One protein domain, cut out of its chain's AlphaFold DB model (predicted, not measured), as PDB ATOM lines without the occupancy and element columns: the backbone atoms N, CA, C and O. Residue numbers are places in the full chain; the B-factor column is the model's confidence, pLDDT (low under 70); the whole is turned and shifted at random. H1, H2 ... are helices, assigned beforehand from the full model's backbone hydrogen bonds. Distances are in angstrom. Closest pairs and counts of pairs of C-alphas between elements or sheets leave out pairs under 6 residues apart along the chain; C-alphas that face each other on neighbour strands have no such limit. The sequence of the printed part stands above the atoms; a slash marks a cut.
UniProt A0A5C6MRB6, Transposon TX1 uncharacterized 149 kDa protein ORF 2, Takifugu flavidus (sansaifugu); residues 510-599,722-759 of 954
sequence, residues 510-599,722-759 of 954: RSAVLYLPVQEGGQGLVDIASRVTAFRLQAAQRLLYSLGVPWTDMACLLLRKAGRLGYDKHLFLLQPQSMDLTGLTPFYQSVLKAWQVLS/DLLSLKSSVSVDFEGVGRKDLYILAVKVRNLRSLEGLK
ATOM      1  N   ARG A 510     177.125 104.409  87.913       89.56
ATOM      2  CA  ARG A 510     175.664 104.506  87.944       89.56
ATOM      3  C   ARG A 510     175.180 104.191  89.361       89.56
ATOM      4  O   ARG A 510     175.614 103.210  89.963       89.56
ATOM      5  N   SER A 511     174.278 105.011  89.892       91.38
ATOM      6  CA  SER A 511     173.789 104.882  91.272       91.38
ATOM      7  C   SER A 511     173.179 103.505  91.558       91.38
ATOM      8  O   SER A 511     173.396 102.964  92.639       91.38
ATOM      9  N   ALA A 512     172.538 102.894  90.555       93.44
ATOM     10  CA  ALA A 512     172.014 101.531  90.598       93.44
ATOM     11  C   ALA A 512     173.042 100.479  91.053       93.44
ATOM     12  O   ALA A 512     172.697  99.561  91.796       93.44
ATOM     13  N   VAL A 513     174.317 100.635  90.677       93.00
ATOM     14  CA  VAL A 513     175.400  99.724  91.083       93.00
ATOM     15  C   VAL A 513     175.607  99.761  92.597       93.00
ATOM     16  O   VAL A 513     175.851  98.731  93.217       93.00
ATOM     17  N   LEU A 514     175.459 100.931  93.229       94.44
ATOM     18  CA  LEU A 514     175.636 101.082  94.676       94.44
ATOM     19  C   LEU A 514     174.571 100.323  95.473       94.44
ATOM     20  O   LEU A 514     174.853  99.886  96.594       94.44
ATOM     21  N   TYR A 515     173.375 100.173  94.899       95.50
ATOM     22  CA  TYR A 515     172.226  99.541  95.544       95.50
ATOM     23  C   TYR A 515     172.329  98.020  95.585       95.50
ATOM     24  O   TYR A 515     171.731  97.383  96.458       95.50
ATOM     25  N   LEU A 516     173.112  97.439  94.672       92.75
ATOM     26  CA  LEU A 516     173.334  96.003  94.626       92.75
ATOM     27  C   LEU A 516     173.982  95.493  95.926       92.75
ATOM     28  O   LEU A 516     174.724  96.216  96.609       92.75
ATOM     29  N   PRO A 517     173.731  94.225  96.292       90.56
ATOM     30  CA  PRO A 517     174.421  93.587  97.400       90.56
ATOM     31  C   PRO A 517     175.945  93.613  97.228       90.56
ATOM     32  O   PRO A 517     176.469  93.464  96.128       90.56
ATOM     33  N   VAL A 518     176.673  93.670  98.345       89.00
ATOM     34  CA  VAL A 518     178.152  93.640  98.350       89.00
ATOM     35  C   VAL A 518     178.720  92.399  97.659       89.00
ATOM     36  O   VAL A 518     179.806  92.441  97.102       89.00
ATOM     37  N   GLN A 519     178.000  91.278  97.689       85.88
ATOM     38  CA  GLN A 519     178.420  90.035  97.032       85.88
ATOM     39  C   GLN A 519     178.308  90.073  95.499       85.88
ATOM     40  O   GLN A 519     178.882  89.215  94.840       85.88
ATOM     41  N   GLU A 520     177.592  91.059  94.962       87.25
ATOM     42  CA  GLU A 520     177.334  91.276  93.534       87.25
ATOM     43  C   GLU A 520     178.027  92.559  93.042       87.25
ATOM     44  O   GLU A 520     177.664  93.128  92.024       87.25
ATOM     45  N   GLY A 521     179.013  93.056  93.793       87.88
ATOM     46  CA  GLY A 521     179.791  94.234  93.419       87.88
ATOM     47  C   GLY A 521     179.203  95.570  93.858       87.88
ATOM     48  O   GLY A 521     179.893  96.575  93.741       87.88
ATOM     49  N   GLY A 522     178.005  95.621  94.440       92.00
ATOM     50  CA  GLY A 522     177.481  96.866  95.002       92.00
ATOM     51  C   GLY A 522     178.047  97.219  96.380       92.00
ATOM     52  O   GLY A 522     178.981  96.594  96.886       92.00
ATOM     53  N   GLN A 523     177.473  98.244  97.010       92.00
ATOM     54  CA  GLN A 523     177.834  98.679  98.367       92.00
ATOM     55  C   GLN A 523     176.692  98.474  99.371       92.00
ATOM     56  O   GLN A 523     176.871  98.714 100.565       92.00
ATOM     57  N   GLY A 524     175.529  97.994  98.915       93.06
ATOM     58  CA  GLY A 524     174.329  97.862  99.735       93.06
ATOM     59  C   GLY A 524     173.757  99.207 100.185       93.06
ATOM     60  O   GLY A 524     173.133  99.279 101.247       93.06
ATOM     61  N   LEU A 525     173.995 100.276  99.418       95.75
ATOM     62  CA  LEU A 525     173.358 101.566  99.655       95.75
ATOM     63  C   LEU A 525     171.848 101.409  99.460       95.75
ATOM     64  O   LEU A 525     171.403 100.736  98.535       95.75
ATOM     65  N   VAL A 526     171.043 101.982 100.347       95.38
ATOM     66  CA  VAL A 526     169.594 101.824 100.236       95.38
ATOM     67  C   VAL A 526     169.043 102.531  98.996       95.38
ATOM     68  O   VAL A 526     169.354 103.694  98.736       95.38
ATOM     69  N   ASP A 527     168.197 101.819  98.256       96.94
ATOM     70  CA  ASP A 527     167.304 102.383  97.251       96.94
ATOM     71  C   ASP A 527     165.911 102.507  97.875       96.94
ATOM     72  O   ASP A 527     165.229 101.507  98.130       96.94
ATOM     73  N   ILE A 528     165.509 103.743  98.176       95.88
ATOM     74  CA  ILE A 528     164.259 104.035  98.884       95.88
ATOM     75  C   ILE A 528     163.056 103.523  98.084       95.88
ATOM     76  O   ILE A 528     162.160 102.915  98.667       95.88
ATOM     77  N   ALA A 529     163.043 103.693  96.759       95.38
ATOM     78  CA  ALA A 529     161.919 103.270  95.922       95.38
ATOM     79  C   ALA A 529     161.765 101.739  95.901       95.38
ATOM     80  O   ALA A 529     160.655 101.204  96.012       95.38
ATOM     81  N   SER A 530     162.885 101.017  95.826       95.81
ATOM     82  CA  SER A 530     162.892  99.554  95.936       95.81
ATOM     83  C   SER A 530     162.514  99.075  97.336       95.81
ATOM     84  O   SER A 530     161.834  98.060  97.479       95.81
ATOM     85  N   ARG A 531     162.867  99.828  98.386       95.88
ATOM     86  CA  ARG A 531     162.432  99.523  99.756       95.88
ATOM     87  C   ARG A 531     160.926  99.697  99.938       95.88
ATOM     88  O   ARG A 531     160.304  98.832 100.546       95.88
ATOM     89  N   VAL A 532     160.342 100.757  99.377       95.50
ATOM     90  CA  VAL A 532     158.883 100.954  99.345       95.50
ATOM     91  C   VAL A 532     158.209  99.791  98.625       95.50
ATOM     92  O   VAL A 532     157.290  99.192  99.171       95.50
ATOM     93  N   THR A 533     158.718  99.410  97.452       95.56
ATOM     94  CA  THR A 533     158.213  98.257  96.687       95.56
ATOM     95  C   THR A 533     158.229  96.982  97.536       95.56
ATOM     96  O   THR A 533     157.227  96.280  97.605       95.56
ATOM     97  N   ALA A 534     159.310  96.722  98.277       95.31
ATOM     98  CA  ALA A 534     159.393  95.571  99.175       95.31
ATOM     99  C   ALA A 534     158.381  95.623 100.336       95.31
ATOM    100  O   ALA A 534     157.812  94.591 100.685       95.31
ATOM    101  N   PHE A 535     158.118  96.798 100.924       95.50
ATOM    102  CA  PHE A 535     157.062  96.951 101.937       95.50
ATOM    103  C   PHE A 535     155.674  96.665 101.363       95.50
ATOM    104  O   PHE A 535     154.849  96.035 102.019       95.50
ATOM    105  N   ARG A 536     155.421  97.101 100.128       95.69
ATOM    106  CA  ARG A 536     154.165  96.847  99.422       95.69
ATOM    107  C   ARG A 536     153.985  95.369  99.071       95.69
ATOM    108  O   ARG A 536     152.907  94.835  99.299       95.69
ATOM    109  N   LEU A 537     155.045  94.689  98.637       95.25
ATOM    110  CA  LEU A 537     155.036  93.238  98.429       95.25
ATOM    111  C   LEU A 537     154.800  92.470  99.738       95.25
ATOM    112  O   LEU A 537     154.054  91.504  99.742       95.25
ATOM    113  N   GLN A 538     155.352  92.925 100.866       94.25
ATOM    114  CA  GLN A 538     155.050  92.332 102.179       94.25
ATOM    115  C   GLN A 538     153.600  92.561 102.609       94.25
ATOM    116  O   GLN A 538     153.002  91.691 103.235       94.25
ATOM    117  N   ALA A 539     153.025  93.725 102.297       93.19
ATOM    118  CA  ALA A 539     151.609  93.979 102.545       93.19
ATOM    119  C   ALA A 539     150.728  93.035 101.712       93.19
ATOM    120  O   ALA A 539     149.790  92.464 102.260       93.19
ATOM    121  N   ALA A 540     151.077  92.808 100.439       94.38
ATOM    122  CA  ALA A 540     150.423  91.811  99.591       94.38
ATOM    123  C   ALA A 540     150.569  90.393 100.162       94.38
ATOM    124  O   ALA A 540     149.569  89.725 100.374       94.38
ATOM    125  N   GLN A 541     151.785  89.963 100.512       93.75
ATOM    126  CA  GLN A 541     152.044  88.650 101.120       93.75
ATOM    127  C   GLN A 541     151.178  88.419 102.368       93.75
ATOM    128  O   GLN A 541     150.550  87.374 102.507       93.75
ATOM    129  N   ARG A 542     151.079  89.423 103.251       91.50
ATOM    130  CA  ARG A 542     150.221  89.349 104.440       91.50
ATOM    131  C   ARG A 542     148.737  89.303 104.086       91.50
ATOM    132  O   ARG A 542     148.014  88.552 104.722       91.50
ATOM    133  N   LEU A 543     148.289  90.088 103.109       92.06
ATOM    134  CA  LEU A 543     146.891  90.103 102.674       92.06
ATOM    135  C   LEU A 543     146.455  88.760 102.071       92.06
ATOM    136  O   LEU A 543     145.323  88.337 102.282       92.06
ATOM    137  N   LEU A 544     147.340  88.113 101.313       91.88
ATOM    138  CA  LEU A 544     147.027  86.879 100.596       91.88
ATOM    139  C   LEU A 544     147.045  85.649 101.510       91.88
ATOM    140  O   LEU A 544     146.177  84.795 101.376       91.88
ATOM    141  N   TYR A 545     147.994  85.577 102.451       90.56
ATOM    142  CA  TYR A 545     148.264  84.348 103.211       90.56
ATOM    143  C   TYR A 545     147.996  84.435 104.722       90.56
ATOM    144  O   TYR A 545     148.161  83.442 105.424       90.56
ATOM    145  N   SER A 546     147.584  85.589 105.263       85.69
ATOM    146  CA  SER A 546     147.170  85.659 106.677       85.69
ATOM    147  C   SER A 546     145.679  85.347 106.801       85.69
ATOM    148  O   SER A 546     144.867  86.048 106.203       85.69
ATOM    149  N   LEU A 547     145.325  84.344 107.606       74.25
ATOM    150  CA  LEU A 547     143.936  83.983 107.907       74.25
ATOM    151  C   LEU A 547     143.467  84.639 109.215       74.25
ATOM    152  O   LEU A 547     144.238  84.730 110.173       74.25
ATOM    153  N   GLY A 548     142.209  85.088 109.254       69.12
ATOM    154  CA  GLY A 548     141.544  85.563 110.475       69.12
ATOM    155  C   GLY A 548     142.047  86.901 111.031       69.12
ATOM    156  O   GLY A 548     141.975  87.127 112.239       69.12
ATOM    157  N   VAL A 549     142.592  87.790 110.190       77.94
ATOM    158  CA  VAL A 549     143.120  89.086 110.648       77.94
ATOM    159  C   VAL A 549     142.157  90.225 110.283       77.94
ATOM    160  O   VAL A 549     142.071  90.561 109.113       77.94
ATOM    161  N   PRO A 550     141.529  90.946 111.233       76.25
ATOM    162  CA  PRO A 550     140.394  91.845 110.942       76.25
ATOM    163  C   PRO A 550     140.624  92.957 109.900       76.25
ATOM    164  O   PRO A 550     139.685  93.496 109.320       76.25
ATOM    165  N   TRP A 551     141.876  93.364 109.660       83.06
ATOM    166  CA  TRP A 551     142.172  94.383 108.649       83.06
ATOM    167  C   TRP A 551     142.101  93.839 107.213       83.06
ATOM    168  O   TRP A 551     141.964  94.647 106.291       83.06
ATOM    169  N   THR A 552     142.206  92.518 107.003       82.56
ATOM    170  CA  THR A 552     142.134  91.910 105.665       82.56
ATOM    171  C   THR A 552     140.748  92.066 105.069       82.56
ATOM    172  O   THR A 552     140.654  92.381 103.890       82.56
ATOM    173  N   ASP A 553     139.692  91.988 105.876       80.69
ATOM    174  CA  ASP A 553     138.308  92.137 105.410       80.69
ATOM    175  C   ASP A 553     138.067  93.548 104.871       80.69
ATOM    176  O   ASP A 553     137.596  93.748 103.751       80.69
ATOM    177  N   MET A 554     138.515  94.556 105.627       83.88
ATOM    178  CA  MET A 554     138.488  95.947 105.180       83.88
ATOM    179  C   MET A 554     139.353  96.157 103.926       83.88
ATOM    180  O   MET A 554     138.970  96.905 103.026       83.88
ATOM    181  N   ALA A 555     140.520  95.513 103.836       86.62
ATOM    182  CA  ALA A 555     141.358  95.579 102.642       86.62
ATOM    183  C   ALA A 555     140.656  94.969 101.419       86.62
ATOM    184  O   ALA A 555     140.644  95.601 100.362       86.62
ATOM    185  N   CYS A 556     140.019  93.807 101.569       86.31
ATOM    186  CA  CYS A 556     139.228  93.154 100.530       86.31
ATOM    187  C   CYS A 556     138.090  94.065 100.050       86.31
ATOM    188  O   CYS A 556     137.990  94.322  98.853       86.31
ATOM    189  N   LEU A 557     137.310  94.660 100.962       85.12
ATOM    190  CA  LEU A 557     136.241  95.607 100.613       85.12
ATOM    191  C   LEU A 557     136.746  96.819  99.817       85.12
ATOM    192  O   LEU A 557     136.078  97.293  98.897       85.12
ATOM    193  N   LEU A 558     137.931  97.333 100.154       86.62
ATOM    194  CA  LEU A 558     138.543  98.442  99.421       86.62
ATOM    195  C   LEU A 558     139.063  98.007  98.047       86.62
ATOM    196  O   LEU A 558     138.970  98.792  97.104       86.62
ATOM    197  N   LEU A 559     139.571  96.780  97.920       88.81
ATOM    198  CA  LEU A 559     140.050  96.218  96.656       88.81
ATOM    199  C   LEU A 559     138.920  95.953  95.657       88.81
ATOM    200  O   LEU A 559     139.098  96.251  94.479       88.81
ATOM    201  N   ARG A 560     137.732  95.541  96.123       87.31
ATOM    202  CA  ARG A 560     136.537  95.323  95.275       87.31
ATOM    203  C   ARG A 560     136.127  96.543  94.448       87.31
ATOM    204  O   ARG A 560     135.450  96.404  93.432       87.31
ATOM    205  N   LYS A 561     136.563  97.743  94.848       84.81
ATOM    206  CA  LYS A 561     136.327  98.994  94.111       84.81
ATOM    207  C   LYS A 561     137.148  99.113  92.819       84.81
ATOM    208  O   LYS A 561     136.843  99.991  92.017       84.81
ATOM    209  N   ALA A 562     138.153  98.260  92.606       85.56
ATOM    210  CA  ALA A 562     138.994  98.262  91.409       85.56
ATOM    211  C   ALA A 562     138.194  97.928  90.141       85.56
ATOM    212  O   ALA A 562     137.629  96.838  90.023       85.56
ATOM    213  N   GLY A 563     138.153  98.858  89.180       74.00
ATOM    214  CA  GLY A 563     137.697  98.595  87.806       74.00
ATOM    215  C   GLY A 563     136.279  98.027  87.658       74.00
ATOM    216  O   GLY A 563     135.950  97.447  86.620       74.00
ATOM    217  N   ARG A 564     135.446  98.150  88.707       72.56
ATOM    218  CA  ARG A 564     134.104  97.544  88.826       72.56
ATOM    219  C   ARG A 564     134.080  96.025  88.588       72.56
ATOM    220  O   ARG A 564     133.088  95.497  88.098       72.56
ATOM    221  N   LEU A 565     135.174  95.324  88.890       72.25
ATOM    222  CA  LEU A 565     135.264  93.869  88.706       72.25
ATOM    223  C   LEU A 565     134.758  93.080  89.920       72.25
ATOM    224  O   LEU A 565     134.494  91.890  89.792       72.25
ATOM    225  N   GLY A 566     134.656  93.714  91.093       78.38
ATOM    226  CA  GLY A 566     134.240  93.044  92.328       78.38
ATOM    227  C   GLY A 566     135.285  92.084  92.910       78.38
ATOM    228  O   GLY A 566     135.004  91.412  93.895       78.38
ATOM    229  N   TYR A 567     136.496  92.029  92.346       86.56
ATOM    230  CA  TYR A 567     137.594  91.208  92.858       86.56
ATOM    231  C   TYR A 567     138.285  91.839  94.072       86.56
ATOM    232  O   TYR A 567     138.525  93.043  94.108       86.56
ATOM    233  N   ASP A 568     138.694  91.005  95.025       87.56
ATOM    234  CA  ASP A 568     139.506  91.372  96.191       87.56
ATOM    235  C   ASP A 568     140.958  90.859  96.074       87.56
ATOM    236  O   ASP A 568     141.769  91.453  95.359       87.56
ATOM    237  N   LYS A 569     141.306  89.748  96.739       89.56
ATOM    238  CA  LYS A 569     142.613  89.072  96.652       89.56
ATOM    239  C   LYS A 569     142.884  88.588  95.220       89.56
ATOM    240  O   LYS A 569     144.025  88.546  94.768       89.56
ATOM    241  N   HIS A 570     141.825  88.308  94.469       89.75
ATOM    242  CA  HIS A 570     141.865  87.827  93.088       89.75
ATOM    243  C   HIS A 570     142.494  88.816  92.097       89.75
ATOM    244  O   HIS A 570     142.986  88.405  91.047       89.75
ATOM    245  N   LEU A 571     142.589  90.106  92.444       90.69
ATOM    246  CA  LEU A 571     143.317  91.092  91.636       90.69
ATOM    247  C   LEU A 571     144.800  90.729  91.443       90.69
ATOM    248  O   LEU A 571     145.390  91.100  90.431       90.69
ATOM    249  N   PHE A 572     145.399  89.988  92.378       92.06
ATOM    250  CA  PHE A 572     146.796  89.546  92.292       92.06
ATOM    251  C   PHE A 572     147.006  88.381  91.309       92.06
ATOM    252  O   PHE A 572     148.147  88.102  90.946       92.06
ATOM    253  N   LEU A 573     145.928  87.745  90.840       90.94
ATOM    254  CA  LEU A 573     145.950  86.673  89.833       90.94
ATOM    255  C   LEU A 573     145.776  87.202  88.402       90.94
ATOM    256  O   LEU A 573     145.925  86.458  87.432       90.94
ATOM    257  N   LEU A 574     145.497  88.500  88.259       89.12
ATOM    258  CA  LEU A 574     145.364  89.153  86.965       89.12
ATOM    259  C   LEU A 574     146.731  89.443  86.342       89.12
ATOM    260  O   LEU A 574     147.686  89.853  87.009       89.12
ATOM    261  N   GLN A 575     146.812  89.317  85.022       83.06
ATOM    262  CA  GLN A 575     147.943  89.798  84.243       83.06
ATOM    263  C   GLN A 575     148.058  91.327  84.392       83.06
ATOM    264  O   GLN A 575     147.038  92.024  84.307       83.06
ATOM    265  N   PRO A 576     149.276  91.883  84.554       77.56
ATOM    266  CA  PRO A 576     149.501  93.315  84.777       77.56
ATOM    267  C   PRO A 576     148.777  94.254  83.807       77.56
ATOM    268  O   PRO A 576     148.318  95.317  84.213       77.56
ATOM    269  N   GLN A 577     148.656  93.864  82.535       75.94
ATOM    270  CA  GLN A 577     148.040  94.670  81.475       75.94
ATOM    271  C   GLN A 577     146.509  94.746  81.582       75.94
ATOM    272  O   GLN A 577     145.891  95.586  80.937       75.94
ATOM    273  N   SER A 578     145.897  93.859  82.367       76.44
ATOM    274  CA  SER A 578     144.443  93.725  82.495       76.44
ATOM    275  C   SER A 578     143.869  94.381  83.758       76.44
ATOM    276  O   SER A 578     142.650  94.456  83.902       76.44
ATOM    277  N   MET A 579     144.726  94.874  84.660       81.56
ATOM    278  CA  MET A 579     144.305  95.512  85.909       81.56
ATOM    279  C   MET A 579     143.880  96.967  85.692       81.56
ATOM    280  O   MET A 579     144.710  97.831  85.404       81.56
ATOM    281  N   ASP A 580     142.606  97.252  85.941       83.75
ATOM    282  CA  ASP A 580     142.101  98.613  86.107       83.75
ATOM    283  C   ASP A 580     142.118  99.000  87.597       83.75
ATOM    284  O   ASP A 580     141.404  98.428  88.420       83.75
ATOM    285  N   LEU A 581     142.969  99.969  87.948       86.00
ATOM    286  CA  LEU A 581     143.181 100.428  89.325       86.00
ATOM    287  C   LEU A 581     142.290 101.621  89.711       86.00
ATOM    288  O   LEU A 581     142.465 102.191  90.793       86.00
ATOM    289  N   THR A 582     141.372 102.039  88.835       85.75
ATOM    290  CA  THR A 582     140.427 103.120  89.135       85.75
ATOM    291  C   THR A 582     139.556 102.762  90.343       85.75
ATOM    292  O   THR A 582     139.218 101.603  90.568       85.75
ATOM    293  N   GLY A 583     139.241 103.759  91.177       82.81
ATOM    294  CA  GLY A 583     138.454 103.574  92.405       82.81
ATOM    295  C   GLY A 583     139.246 103.113  93.638       82.81
ATOM    296  O   GLY A 583     138.726 103.194  94.751       82.81
ATOM    297  N   LEU A 584     140.507 102.689  93.483       86.75
ATOM    298  CA  LEU A 584     141.365 102.300  94.606       86.75
ATOM    299  C   LEU A 584     142.034 103.495  95.287       86.75
ATOM    300  O   LEU A 584     142.415 104.470  94.637       86.75
ATOM    301  N   THR A 585     142.287 103.369  96.593       87.00
ATOM    302  CA  THR A 585     143.088 104.353  97.335       87.00
ATOM    303  C   THR A 585     144.552 104.344  96.866       87.00
ATOM    304  O   THR A 585     145.056 103.295  96.442       87.00
ATOM    305  N   PRO A 586     145.292 105.463  97.002       87.75
ATOM    306  CA  PRO A 586     146.699 105.540  96.600       87.75
ATOM    307  C   PRO A 586     147.587 104.431  97.189       87.75
ATOM    308  O   PRO A 586     148.510 103.944  96.531       87.75
ATOM    309  N   PHE A 587     147.291 103.984  98.415       90.25
ATOM    310  CA  PHE A 587     148.008 102.885  99.052       90.25
ATOM    311  C   PHE A 587     147.829 101.563  98.292       90.25
ATOM    312  O   PHE A 587     148.830 100.984  97.870       90.25
ATOM    313  N   TYR A 588     146.598 101.104  98.045       90.94
ATOM    314  CA  TYR A 588     146.365  99.829  97.349       90.94
ATOM    315  C   TYR A 588     146.771  99.880  95.876       90.94
ATOM    316  O   TYR A 588     147.326  98.906  95.367       90.94
ATOM    317  N   GLN A 589     146.637 101.041  95.222       91.25
ATOM    318  CA  GLN A 589     147.243 101.249  93.905       91.25
ATOM    319  C   GLN A 589     148.759 101.011  93.946       91.25
ATOM    320  O   GLN A 589     149.309 100.364  93.059       91.25
ATOM    321  N   SER A 590     149.452 101.510  94.977       92.44
ATOM    322  CA  SER A 590     150.894 101.283  95.132       92.44
ATOM    323  C   SER A 590     151.249  99.825  95.455       92.44
ATOM    324  O   SER A 590     152.322  99.374  95.057       92.44
ATOM    325  N   VAL A 591     150.356  99.075  96.117       94.19
ATOM    326  CA  VAL A 591     150.517  97.629  96.358       94.19
ATOM    327  C   VAL A 591     150.446  96.843  95.054       94.19
ATOM    328  O   VAL A 591     151.377  96.100  94.747       94.19
ATOM    329  N   LEU A 592     149.410  97.062  94.247       93.19
ATOM    330  CA  LEU A 592     149.248  96.373  92.964       93.19
ATOM    331  C   LEU A 592     150.321  96.792  91.948       93.19
ATOM    332  O   LEU A 592     150.866  95.948  91.247       93.19
ATOM    333  N   LYS A 593     150.742  98.064  91.932       91.69
ATOM    334  CA  LYS A 593     151.902  98.502  91.131       91.69
ATOM    335  C   LYS A 593     153.207  97.827  91.568       91.69
ATOM    336  O   LYS A 593     154.052  97.536  90.728       91.69
ATOM    337  N   ALA A 594     153.400  97.578  92.866       94.12
ATOM    338  CA  ALA A 594     154.567  96.844  93.351       94.12
ATOM    339  C   ALA A 594     154.514  95.358  92.968       94.12
ATOM    340  O   ALA A 594     155.555  94.789  92.654       94.12
ATOM    341  N   TRP A 595     153.321  94.752  92.939       93.44
ATOM    342  CA  TRP A 595     153.117  93.375  92.479       93.44
ATOM    343  C   TRP A 595     153.604  93.157  91.039       93.44
ATOM    344  O   TRP A 595     154.230  92.143  90.758       93.44
ATOM    345  N   GLN A 596     153.458  94.156  90.162       90.44
ATOM    346  CA  GLN A 596     153.918  94.103  88.762       90.44
ATOM    347  C   GLN A 596     155.447  93.984  88.590       90.44
ATOM    348  O   GLN A 596     155.929  93.743  87.485       90.44
ATOM    349  N   VAL A 597     156.231  94.149  89.662       89.56
ATOM    350  CA  VAL A 597     157.685  93.892  89.675       89.56
ATOM    351  C   VAL A 597     157.989  92.384  89.639       89.56
ATOM    352  O   VAL A 597     159.106  91.973  89.313       89.56
ATOM    353  N   LEU A 598     156.994  91.555  89.955       89.25
ATOM    354  CA  LEU A 598     157.059  90.103  89.931       89.25
ATOM    355  C   LEU A 598     156.286  89.550  88.733       89.25
ATOM    356  O   LEU A 598     155.245  90.063  88.332       89.25
ATOM    357  N   SER A 599     156.808  88.472  88.165       88.12
ATOM    358  CA  SER A 599     156.037  87.516  87.381       88.12
ATOM    359  C   SER A 599     155.697  86.344  88.289       88.12
ATOM    360  O   SER A 599     156.507  85.969  89.137       88.12
ATOM    361  N   ASP A 722     178.073  89.779  83.039       79.06
ATOM    362  CA  ASP A 722     177.265  90.934  83.420       79.06
ATOM    363  C   ASP A 722     177.269  91.164  84.938       79.06
ATOM    364  O   ASP A 722     177.277  90.244  85.763       79.06
ATOM    365  N   LEU A 723     177.253  92.439  85.329       78.69
ATOM    366  CA  LEU A 723     177.151  92.863  86.723       78.69
ATOM    367  C   LEU A 723     175.794  92.464  87.307       78.69
ATOM    368  O   LEU A 723     175.700  92.047  88.465       78.69
ATOM    369  N   LEU A 724     174.737  92.609  86.503       79.69
ATOM    370  CA  LEU A 724     173.407  92.181  86.887       79.69
ATOM    371  C   LEU A 724     173.314  90.664  86.772       79.69
ATOM    372  O   LEU A 724     173.088  90.105  85.708       79.69
ATOM    373  N   SER A 725     173.433  90.002  87.914       72.94
ATOM    374  CA  SER A 725     173.208  88.570  88.004       72.94
ATOM    375  C   SER A 725     171.827  88.283  88.573       72.94
ATOM    376  O   SER A 725     171.504  88.648  89.708       72.94
ATOM    377  N   LEU A 726     171.027  87.549  87.805       68.75
ATOM    378  CA  LEU A 726     169.820  86.893  88.293       68.75
ATOM    379  C   LEU A 726     170.108  85.469  88.797       68.75
ATOM    380  O   LEU A 726     169.159  84.732  89.019       68.75
ATOM    381  N   LYS A 727     171.364  85.069  89.066       58.38
ATOM    382  CA  LYS A 727     171.690  83.723  89.600       58.38
ATOM    383  C   LYS A 727     171.003  83.406  90.944       58.38
ATOM    384  O   LYS A 727     170.925  82.251  91.334       58.38
ATOM    385  N   SER A 728     170.465  84.417  91.633       50.12
ATOM    386  CA  SER A 728     169.592  84.274  92.809       50.12
ATOM    387  C   SER A 728     168.100  84.067  92.480       50.12
ATOM    388  O   SER A 728     167.282  84.101  93.391       50.12
ATOM    389  N   SER A 729     167.725  83.920  91.208       52.94
ATOM    390  CA  SER A 729     166.335  83.935  90.716       52.94
ATOM    391  C   SER A 729     165.883  82.535  90.334       52.94
ATOM    392  O   SER A 729     165.434  82.280  89.220       52.94
ATOM    393  N   VAL A 730     166.011  81.612  91.282       59.34
ATOM    394  CA  VAL A 730     165.129  80.445  91.275       59.34
ATOM    395  C   VAL A 730     163.719  80.988  91.506       59.34
ATOM    396  O   VAL A 730     163.548  81.944  92.260       59.34
ATOM    397  N   SER A 731     162.720  80.437  90.821       72.62
ATOM    398  CA  SER A 731     161.325  80.705  91.169       72.62
ATOM    399  C   SER A 731     161.144  80.435  92.668       72.62
ATOM    400  O   SER A 731     161.434  79.332  93.129       72.62
ATOM    401  N   VAL A 732     160.780  81.461  93.440       83.62
ATOM    402  CA  VAL A 732     160.656  81.365  94.901       83.62
ATOM    403  C   VAL A 732     159.195  81.320  95.303       83.62
ATOM    404  O   VAL A 732     158.346  81.932  94.660       83.62
ATOM    405  N   ASP A 733     158.913  80.613  96.390       89.12
ATOM    406  CA  ASP A 733     157.589  80.605  96.998       89.12
ATOM    407  C   ASP A 733     157.270  81.992  97.572       89.12
ATOM    408  O   ASP A 733     157.995  82.484  98.445       89.12
ATOM    409  N   PHE A 734     156.222  82.647  97.067       91.94
ATOM    410  CA  PHE A 734     155.854  83.985  97.522       91.94
ATOM    411  C   PHE A 734     155.338  83.988  98.960       91.94
ATOM    412  O   PHE A 734     155.483  84.994  99.646       91.94
ATOM    413  N   GLU A 735     154.792  82.881  99.455       90.81
ATOM    414  CA  GLU A 735     154.365  82.778 100.848       90.81
ATOM    415  C   GLU A 735     155.577  82.794 101.794       90.81
ATOM    416  O   GLU A 735     155.604  83.530 102.780       90.81
ATOM    417  N   GLY A 736     156.628  82.046 101.443       87.31
ATOM    418  CA  GLY A 736     157.822  81.861 102.276       87.31
ATOM    419  C   GLY A 736     158.966  82.853 102.039       87.31
ATOM    420  O   GLY A 736     159.953  82.834 102.780       87.31
ATOM    421  N   VAL A 737     158.898  83.709 101.011       89.81
ATOM    422  CA  VAL A 737     160.021  84.592 100.657       89.81
ATOM    423  C   VAL A 737     160.281  85.661 101.724       89.81
ATOM    424  O   VAL A 737     159.392  86.384 102.182       89.81
ATOM    425  N   GLY A 738     161.552  85.795 102.109       89.44
ATOM    426  CA  GLY A 738     161.986  86.724 103.141       89.44
ATOM    427  C   GLY A 738     161.968  88.193 102.704       89.44
ATOM    428  O   GLY A 738     162.195  88.554 101.548       89.44
ATOM    429  N   ARG A 739     161.818  89.091 103.688       89.75
ATOM    430  CA  ARG A 739     161.816  90.556 103.489       89.75
ATOM    431  C   ARG A 739     163.042  91.082 102.736       89.75
ATOM    432  O   ARG A 739     162.945  92.037 101.967       89.75
ATOM    433  N   LYS A 740     164.211  90.494 103.007       89.88
ATOM    434  CA  LYS A 740     165.490  90.883 102.401       89.88
ATOM    435  C   LYS A 740     165.552  90.486 100.928       89.88
ATOM    436  O   LYS A 740     166.042  91.274 100.124       89.88
ATOM    437  N   ASP A 741     165.036  89.313 100.591       88.69
ATOM    438  CA  ASP A 741     165.071  88.780  99.232       88.69
ATOM    439  C   ASP A 741     164.079  89.526  98.338       88.69
ATOM    440  O   ASP A 741     164.458  89.953  97.251       88.69
ATOM    441  N   LEU A 742     162.886  89.851  98.857       91.38
ATOM    442  CA  LEU A 742     161.943  90.766  98.198       91.38
ATOM    443  C   LEU A 742     162.570  92.134  97.898       91.38
ATOM    444  O   LEU A 742     162.374  92.691  96.819       91.38
ATOM    445  N   TYR A 743     163.350  92.683  98.835       93.62
ATOM    446  CA  TYR A 743     164.054  93.946  98.615       93.62
ATOM    447  C   TYR A 743     165.133  93.835  97.535       93.62
ATOM    448  O   TYR A 743     165.200  94.697  96.663       93.62
ATOM    449  N   ILE A 744     165.963  92.790  97.569       90.62
ATOM    450  CA  ILE A 744     167.006  92.577  96.555       90.62
ATOM    451  C   ILE A 744     166.374  92.390  95.172       90.62
ATOM    452  O   ILE A 744     166.856  92.972  94.203       90.62
ATOM    453  N   LEU A 745     165.275  91.638  95.085       89.75
ATOM    454  CA  LEU A 745     164.526  91.460  93.848       89.75
ATOM    455  C   LEU A 745     164.007  92.804  93.326       89.75
ATOM    456  O   LEU A 745     164.257  93.147  92.170       89.75
ATOM    457  N   ALA A 746     163.361  93.597  94.185       92.62
ATOM    458  CA  ALA A 746     162.862  94.918  93.815       92.62
ATOM    459  C   ALA A 746     163.983  95.837  93.302       92.62
ATOM    460  O   ALA A 746     163.791  96.504  92.285       92.62
ATOM    461  N   VAL A 747     165.161  95.823  93.941       93.12
ATOM    462  CA  VAL A 747     166.341  96.574  93.477       93.12
ATOM    463  C   VAL A 747     166.728  96.163  92.060       93.12
ATOM    464  O   VAL A 747     166.909  97.039  91.214       93.12
ATOM    465  N   LYS A 748     166.829  94.857  91.783       90.00
ATOM    466  CA  LYS A 748     167.254  94.341  90.474       90.00
ATOM    467  C   LYS A 748     166.267  94.701  89.366       90.00
ATOM    468  O   LYS A 748     166.680  95.248  88.351       90.00
ATOM    469  N   VAL A 749     164.972  94.461  89.572       90.62
ATOM    470  CA  VAL A 749     163.947  94.705  88.543       90.62
ATOM    471  C   VAL A 749     163.750  96.197  88.289       90.62
ATOM    472  O   VAL A 749     163.748  96.635  87.141       90.62
ATOM    473  N   ARG A 750     163.646  97.019  89.343       92.44
ATOM    474  CA  ARG A 750     163.428  98.466  89.178       92.44
ATOM    475  C   ARG A 750     164.607  99.176  88.526       92.44
ATOM    476  O   ARG A 750     164.408 100.178  87.847       92.44
ATOM    477  N   ASN A 751     165.820  98.669  88.737       92.56
ATOM    478  CA  ASN A 751     167.035  99.229  88.158       92.56
ATOM    479  C   ASN A 751     167.515  98.462  86.912       92.56
ATOM    480  O   ASN A 751     168.605  98.764  86.427       92.56
ATOM    481  N   LEU A 752     166.716  97.533  86.361       90.12
ATOM    482  CA  LEU A 752     167.080  96.686  85.215       90.12
ATOM    483  C   LEU A 752     167.628  97.518  84.051       90.12
ATOM    484  O   LEU A 752     168.777  97.341  83.673       90.12
ATOM    485  N   ARG A 753     166.878  98.528  83.592       88.75
ATOM    486  CA  ARG A 753     167.295  99.421  82.489       88.75
ATOM    487  C   ARG A 753     168.616 100.156  82.745       88.75
ATOM    488  O   ARG A 753     169.291 100.568  81.810       88.75
ATOM    489  N   SER A 754     168.967 100.391  84.011       88.94
ATOM    490  CA  SER A 754     170.220 101.062  84.375       88.94
ATOM    491  C   SER A 754     171.398 100.090  84.452       88.94
ATOM    492  O   SER A 754     172.537 100.521  84.266       88.94
ATOM    493  N   LEU A 755     171.134  98.813  84.737       88.88
ATOM    494  CA  LEU A 755     172.135  97.775  84.989       88.88
ATOM    495  C   LEU A 755     172.362  96.832  83.800       88.88
ATOM    496  O   LEU A 755     173.425  96.224  83.713       88.88
ATOM    497  N   GLU A 756     171.388  96.715  82.903       86.19
ATOM    498  CA  GLU A 756     171.450  95.906  81.687       86.19
ATOM    499  C   GLU A 756     172.661  96.286  80.819       86.19
ATOM    500  O   GLU A 756     172.954  97.469  80.612       86.19
ATOM    501  N   GLY A 757     173.402  95.270  80.365       82.00
ATOM    502  CA  GLY A 757     174.608  95.414  79.544       82.00
ATOM    503  C   GLY A 757     175.850  95.932  80.281       82.00
ATOM    504  O   GLY A 757     176.910  96.082  79.669       82.00
ATOM    505  N   LEU A 758     175.773  96.223  81.586       85.50
ATOM    506  CA  LEU A 758     176.957  96.587  82.364       85.50
ATOM    507  C   LEU A 758     177.768  95.346  82.719       85.50
ATOM    508  O   LEU A 758     177.280  94.461  83.418       85.50
ATOM    509  N   LYS A 759     179.047  95.337  82.345       83.31
ATOM    510  CA  LYS A 759     179.984  94.288  82.756       83.31
ATOM    511  C   LYS A 759     180.315  94.377  84.242       83.31
ATOM    512  O   LYS A 759     180.453  95.467  84.799       83.31
TER     513      LYS A 759
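This is residues 510 to 599 and 722 to 759 of the 954 residues of the protein "Transposon TX1 uncharacterized 149 kDa protein ORF 2" of Takifugu flavidus (sansaifugu) (UniProt A0A5C6MRB6). One long helix, H2, runs through the middle of an elongated body, and two shorter helices, H5 and H6, pack on it, both crossing its line at wide angles. H1 and H7 lie toward one end of the long axis, H3 and H4 toward the other, and long loops fill out the rest. The printed part has 128 residues with seven named helices, H1 to H7 in order along the chain, and no named strand; the class is all helix, with 64 residues in the named helices. It is compact, with a radius of gyration of the C-alphas of 16.0 A, and spans 47 by 28 by 24 A.

H1, residues 511 to 515, and H7, residues 752 to 755, only just touch, with 3 pairs of C-alphas within 8 A; the closest are those of Ala 512 and Ser 754, 6.5 A apart. H2, residues 528 to 545, touches H5, residues 586 to 595, with residues 533 to 540 alone; they are about perpendicular at 88 degrees, and the closest C-alphas, of Arg 536 and Val 591, are 4.8 A apart. With residues 530 to 538 alone H2 touches H6, residues 739 to 750, at a steep tilt of 56 degrees, opposite ways; the closest C-alphas, of Ala 534 and Tyr 743, are 5.0 A apart. H3, residues 550 to 559, is close to H2 but not clearly touching, with the closest C-alphas, of Leu 543 and Thr 552, 5.9 A apart. H3 and H4, residues 569 to 573, only just touch, with 3 pairs of C-alphas within 8 A; the closest are those of Cys 556 and Lys 569, 6.6 A apart. H6 and H7 meet only through their link. H1 and H3 are apart. Each O i to N i+4 pair is within hydrogen-bond range in H2, H5 and H6, and 5 of 6 in H3; H1 and H4 have 0 of 1 each but 2 of 2 O i to N i+3 pairs, and H7 is too short for an O i to N i+4 pair.

H1 begins at C-alpha 511 (173.789, 104.882, 91.272). H2 is 25.7 A long, from C-alpha 528 (164.259, 104.035, 98.884) to C-alpha 545. H3 is 14.9 A long, H4 8.0 A, H5 14.4 A and H6 16.4 A. H7 ends at C-alpha 755 (172.135, 97.775, 84.989).

The C-alphas farthest apart, of Pro 550 and Lys 759, are 48.7 A apart. Residues 600 to 721 are not printed, and C-alphas 599 and 722 are 21.9 A apart across this cut. The links H1 to H2 and H4 to H5 are long. The pLDDT is under 70 at residue 548 and residues 726 to 730.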